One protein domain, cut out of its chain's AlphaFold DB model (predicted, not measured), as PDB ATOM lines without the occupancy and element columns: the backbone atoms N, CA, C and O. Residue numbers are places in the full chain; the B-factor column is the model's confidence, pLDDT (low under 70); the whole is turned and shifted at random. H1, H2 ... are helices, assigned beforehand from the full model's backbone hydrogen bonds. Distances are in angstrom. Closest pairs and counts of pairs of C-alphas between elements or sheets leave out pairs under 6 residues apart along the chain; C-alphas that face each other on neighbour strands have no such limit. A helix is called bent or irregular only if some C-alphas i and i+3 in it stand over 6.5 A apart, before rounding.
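This is residues 76 to 117 of the 117 residues of an uncharacterized protein of Colwellia psychrerythraea (UniProt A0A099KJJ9). Three short helices follow one another end to end in an extended rod: H1 and H2 make a corner at one end, H2 and H3 make a second corner, and H3 runs away from them into a tail that sticks out, residues 103 to 117 standing free. The opening stretch, residues 76 to 82, has no named element and runs beside H2 toward H1. The printed part has 42 residues with three named helices in the order H1, H2, H3 and no named strand, and the class is all helix. The radius of gyration of the C-alphas is 14.7 A, and the C-alphas span 48 by 19 by 13 A.

The printed part begins with C-alpha 76 at (132.180, 76.556, 133.909). H1 is residues 83 to 88, 8.8 A from first to last C-alpha, and begins with C-alpha 83 at (133.550, 95.958, 140.048). H2 is residues 90 to 96, 11.4 A long in the same measure. H3 is residues 100 to 109, 14.9 A, and ends with C-alpha 109 at (149.246, 68.449, 131.900).

H1 and H2 only just touch, only at the corner by their tight link, with 3 pairs of C-alphas within 8 A; the closest are those of Val 86 and Val 92, 6.1 A apart. They run opposite ways at a steep tilt of 43 degrees. H2 and H3 also only just touch, only at the corner by their tight link, with 3 such pairs; the closest C-alphas are those of Val 94 and Phe 100, 6.9 A apart. Their lines are about perpendicular, at 85 degrees. H1 and H3 are apart. H2 is neither bent nor irregular, but only just: C-alphas 91 and 94 are 6.0 A apart. In H1 every O i to N i+4 pair is within hydrogen-bond range, in H3 4 of 6, and in H2 0 of 3, beside 4 of 4 O i to N i+3 pairs.

The two C-alphas farthest apart are those of Ser 84 and Val 117, at 48.6 A. The printed part has no cut and ends at the chain's last residue. The mean pLDDT of the printed part is 85.3, and residues 113 to 117 are under 70.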
ATOM      1  N   PRO A  76     132.709  76.341 132.564       88.75
ATOM      2  CA  PRO A  76     132.180  76.556 133.909       88.75
ATOM      3  C   PRO A  76     132.904  77.653 134.700       88.75
ATOM      4  O   PRO A  76     132.337  78.190 135.652       88.75
ATOM      5  N   TYR A  77     134.149  77.983 134.337       90.75
ATOM      6  CA  TYR A  77     134.959  78.987 135.023       90.75
ATOM      7  C   TYR A  77     134.771  80.396 134.457       90.75
ATOM      8  O   TYR A  77     135.284  81.350 135.046       90.75
ATOM      9  N   PHE A  78     134.039  80.542 133.350       93.25
ATOM     10  CA  PHE A  78     133.766  81.831 132.733       93.25
ATOM     11  C   PHE A  78     132.640  82.578 133.454       93.25
ATOM     12  O   PHE A  78     131.484  82.140 133.503       93.25
ATOM     13  N   PHE A  79     132.952  83.768 133.964       92.44
ATOM     14  CA  PHE A  79     131.961  84.720 134.457       92.44
ATOM     15  C   PHE A  79     132.484  86.156 134.396       92.44
ATOM     16  O   PHE A  79     133.684  86.402 134.424       92.44
ATOM     17  N   ILE A  80     131.570  87.128 134.337       90.81
ATOM     18  CA  ILE A  80     131.933  88.550 134.335       90.81
ATOM     19  C   ILE A  80     131.912  89.042 135.791       90.81
ATOM     20  O   ILE A  80     130.826  89.130 136.374       90.81
ATOM     21  N   PRO A  81     133.070  89.344 136.407       91.19
ATOM     22  CA  PRO A  81     133.117  89.770 137.795       91.19
ATOM     23  C   PRO A  81     132.570  91.186 137.976       91.19
ATOM     24  O   PRO A  81     132.747  92.075 137.143       91.19
ATOM     25  N   THR A  82     131.917  91.414 139.113       92.75
ATOM     26  CA  THR A  82     131.475  92.755 139.515       92.75
ATOM     27  C   THR A  82     132.666  93.651 139.857       92.75
ATOM     28  O   THR A  82     133.686  93.166 140.345       92.75
ATOM     29  N   LYS A  83     132.510  94.973 139.702       92.19
ATOM     30  CA  LYS A  83     133.550  95.958 140.048       92.19
ATOM     31  C   LYS A  83     134.072  95.799 141.486       92.19
ATOM     32  O   LYS A  83     135.270  95.926 141.708       92.19
ATOM     33  N   SER A  84     133.196  95.494 142.447       93.81
ATOM     34  CA  SER A  84     133.579  95.249 143.845       93.81
ATOM     35  C   SER A  84     134.474  94.019 144.001       93.81
ATOM     36  O   SER A  84     135.483  94.087 144.693       93.81
ATOM     37  N   ALA A  85     134.145  92.921 143.315       92.12
ATOM     38  CA  ALA A  85     134.947  91.701 143.328       92.12
ATOM     39  C   ALA A  85     136.348  91.927 142.739       92.12
ATOM     40  O   ALA A  85     137.327  91.482 143.325       92.12
ATOM     41  N   VAL A  86     136.458  92.674 141.634       93.81
ATOM     42  CA  VAL A  86     137.759  93.010 141.022       93.81
ATOM     43  C   VAL A  86     138.584  93.929 141.927       93.81
ATOM     44  O   VAL A  86     139.795  93.766 142.016       93.81
ATOM     45  N   ALA A  87     137.944  94.869 142.628       95.19
ATOM     46  CA  ALA A  87     138.637  95.755 143.560       95.19
ATOM     47  C   ALA A  87     139.234  95.000 144.761       95.19
ATOM     48  O   ALA A  87     140.294  95.380 145.248       95.19
ATOM     49  N   GLN A  88     138.568  93.940 145.230       96.00
ATOM     50  CA  GLN A  88     139.068  93.094 146.319       96.00
ATOM     51  C   GLN A  88     140.089  92.063 145.826       96.00
ATOM     52  O   GLN A  88     141.103  91.833 146.480       96.00
ATOM     53  N   TYR A  89     139.838  91.464 144.662       93.88
ATOM     54  CA  TYR A  89     140.658  90.405 144.082       93.88
ATOM     55  C   TYR A  89     140.852  90.647 142.578       93.88
ATOM     56  O   TYR A  89     140.104  90.105 141.757       93.88
ATOM     57  N   PRO A  90     141.879  91.420 142.178       91.44
ATOM     58  CA  PRO A  90     142.106  91.767 140.775       91.44
ATOM     59  C   PRO A  90     142.291  90.549 139.867       91.44
ATOM     60  O   PRO A  90     141.859  90.561 138.717       91.44
ATOM     61  N   ILE A  91     142.869  89.465 140.403       90.94
ATOM     62  CA  ILE A  91     143.086  88.217 139.661       90.94
ATOM     63  C   ILE A  91     141.782  87.588 139.166       90.94
ATOM     64  O   ILE A  91     141.790  86.902 138.154       90.94
ATOM     65  N   VAL A  92     140.640  87.879 139.797       92.44
ATOM     66  CA  VAL A  92     139.336  87.354 139.369       92.44
ATOM     67  C   VAL A  92     138.956  87.854 137.969       92.44
ATOM     68  O   VAL A  92     138.154  87.226 137.281       92.44
ATOM     69  N   PHE A  93     139.578  88.935 137.491       92.56
ATOM     70  CA  PHE A  93     139.380  89.442 136.137       92.56
ATOM     71  C   PHE A  93     139.715  88.414 135.046       92.56
ATOM     72  O   PHE A  93     139.108  88.450 133.978       92.56
ATOM     73  N   VAL A  94     140.603  87.449 135.315       92.06
ATOM     74  CA  VAL A  94     140.950  86.404 134.338       92.06
ATOM     75  C   VAL A  94     139.766  85.490 133.994       92.06
ATOM     76  O   VAL A  94     139.716  84.945 132.896       92.06
ATOM     77  N   HIS A  95     138.766  85.379 134.878       91.50
ATOM     78  CA  HIS A  95     137.536  84.620 134.624       91.50
ATOM     79  C   HIS A  95     136.610  85.285 133.598       91.50
ATOM     80  O   HIS A  95     135.704  84.637 133.072       91.50
ATOM     81  N   ALA A  96     136.844  86.561 133.276       92.00
ATOM     82  CA  ALA A  96     136.121  87.256 132.219       92.00
ATOM     83  C   ALA A  96     136.585  86.840 130.811       92.00
ATOM     84  O   ALA A  96     135.954  87.233 129.831       92.00
ATOM     85  N   ILE A  97     137.674  86.071 130.698       92.19
ATOM     86  CA  ILE A  97     138.199  85.564 129.431       92.19
ATOM     87  C   ILE A  97     137.723  84.114 129.253       92.19
ATOM     88  O   ILE A  97     138.146  83.240 130.014       92.19
ATOM     89  N   PRO A  98     136.868  83.827 128.254       90.88
ATOM     90  CA  PRO A  98     136.420  82.469 127.968       90.88
ATOM     91  C   PRO A  98     137.583  81.498 127.757       90.88
ATOM     92  O   PRO A  98     138.493  81.770 126.976       90.88
ATOM     93  N   GLY A  99     137.538  80.349 128.426       88.75
ATOM     94  CA  GLY A  99     138.492  79.255 128.281       88.75
ATOM     95  C   GLY A  99     139.836  79.480 128.971       88.75
ATOM     96  O   GLY A  99     140.659  78.568 128.955       88.75
ATOM     97  N   PHE A 100     140.075  80.640 129.596       91.81
ATOM     98  CA  PHE A 100     141.380  80.975 130.167       91.81
ATOM     99  C   PHE A 100     141.810  79.974 131.243       91.81
ATOM    100  O   PHE A 100     142.873  79.372 131.133       91.81
ATOM    101  N   ILE A 101     140.957  79.724 132.239       90.31
ATOM    102  CA  ILE A 101     141.265  78.788 133.330       90.31
ATOM    103  C   ILE A 101     141.403  77.358 132.811       90.31
ATOM    104  O   ILE A 101     142.354  76.665 133.169       90.31
ATOM    105  N   LEU A 102     140.485  76.921 131.945       87.62
ATOM    106  CA  LEU A 102     140.515  75.580 131.362       87.62
ATOM    107  C   LEU A 102     141.824  75.343 130.592       87.62
ATOM    108  O   LEU A 102     142.459  74.303 130.754       87.62
ATOM    109  N   PHE A 103     142.246  76.325 129.796       88.38
ATOM    110  CA  PHE A 103     143.492  76.275 129.042       88.38
ATOM    111  C   PHE A 103     144.716  76.311 129.960       88.38
ATOM    112  O   PHE A 103     145.616  75.492 129.799       88.38
ATOM    113  N   SER A 104     144.738  77.196 130.962       88.00
ATOM    114  CA  SER A 104     145.829  77.266 131.939       88.00
ATOM    115  C   SER A 104     146.011  75.952 132.695       88.00
ATOM    116  O   SER A 104     147.139  75.499 132.853       88.00
ATOM    117  N   VAL A 105     144.918  75.312 133.124       86.50
ATOM    118  CA  VAL A 105     144.976  74.003 133.786       86.50
ATOM    119  C   VAL A 105     145.399  72.917 132.802       86.50
ATOM    120  O   VAL A 105     146.268  72.119 133.128       86.50
ATOM    121  N   GLY A 106     144.840  72.895 131.588       84.00
ATOM    122  CA  GLY A 106     145.209  71.925 130.555       84.00
ATOM    123  C   GLY A 106     146.698  71.967 130.208       84.00
ATOM    124  O   GLY A 106     147.332  70.920 130.112       84.00
ATOM    125  N   LEU A 107     147.281  73.166 130.117       85.38
ATOM    126  CA  LEU A 107     148.711  73.361 129.880       85.38
ATOM    127  C   LEU A 107     149.605  72.760 130.972       85.38
ATOM    128  O   LEU A 107     150.719  72.353 130.659       85.38
ATOM    129  N   LEU A 108     149.138  72.645 132.221       83.25
ATOM    130  CA  LEU A 108     149.907  71.985 133.287       83.25
ATOM    131  C   LEU A 108     150.086  70.481 133.039       83.25
ATOM    132  O   LEU A 108     151.023  69.882 133.562       83.25
ATOM    133  N   PHE A 109     149.201  69.871 132.247       79.44
ATOM    134  CA  PHE A 109     149.246  68.449 131.900       79.44
ATOM    135  C   PHE A 109     149.871  68.184 130.525       79.44
ATOM    136  O   PHE A 109     150.093  67.027 130.167       79.44
ATOM    137  N   VAL A 110     150.183  69.233 129.757       79.81
ATOM    138  CA  VAL A 110     150.906  69.109 128.491       79.81
ATOM    139  C   VAL A 110     152.399  69.024 128.790       79.81
ATOM    140  O   VAL A 110     153.026  69.988 129.226       79.81
ATOM    141  N   LYS A 111     152.994  67.860 128.519       72.69
ATOM    142  CA  LYS A 111     154.447  67.748 128.414       72.69
ATOM    143  C   LYS A 111     154.864  68.441 127.123       72.69
ATOM    144  O   LYS A 111     154.581  67.951 126.033       72.69
ATOM    145  N   PHE A 112     155.518  69.588 127.244       70.25
ATOM    146  CA  PHE A 112     156.285  70.129 126.135       70.25
ATOM    147  C   PHE A 112     157.513  69.238 125.985       70.25
ATOM    148  O   PHE A 112     158.502  69.426 126.693       70.25
ATOM    149  N   ASP A 113     157.431  68.233 125.113       66.81
ATOM    150  CA  ASP A 113     158.644  67.605 124.610       66.81
ATOM    151  C   ASP A 113     159.427  68.725 123.934       66.81
ATOM    152  O   ASP A 113     159.000  69.303 122.931       66.81
ATOM    153  N   SER A 114     160.525  69.125 124.573       61.84
ATOM    154  CA  SER A 114     161.457  70.085 124.016       61.84
ATOM    155  C   SER A 114     161.824  69.587 122.626       61.84
ATOM    156  O   SER A 114     162.458  68.538 122.503       61.84
ATOM    157  N   ILE A 115     161.426  70.321 121.589       58.28
ATOM    158  CA  ILE A 115     162.056  70.194 120.281       58.28
ATOM    159  C   ILE A 115     163.495  70.649 120.514       58.28
ATOM    160  O   ILE A 115     163.796  71.840 120.526       58.28
ATOM    161  N   SER A 116     164.351  69.684 120.840       49.81
ATOM    162  CA  SER A 116     165.793  69.828 120.856       49.81
ATOM    163  C   SER A 116     166.212  70.116 119.420       49.81
ATOM    164  O   SER A 116     166.149  69.222 118.572       49.81
ATOM    165  N   VAL A 117     166.541  71.379 119.157       47.25
ATOM    166  CA  VAL A 117     167.331  71.791 117.992       47.25
ATOM    167  C   VAL A 117     168.777  71.385 118.229       47.25
ATOM    168  O   VAL A 117     169.246  71.586 119.374       47.25
TER     169      VAL A 117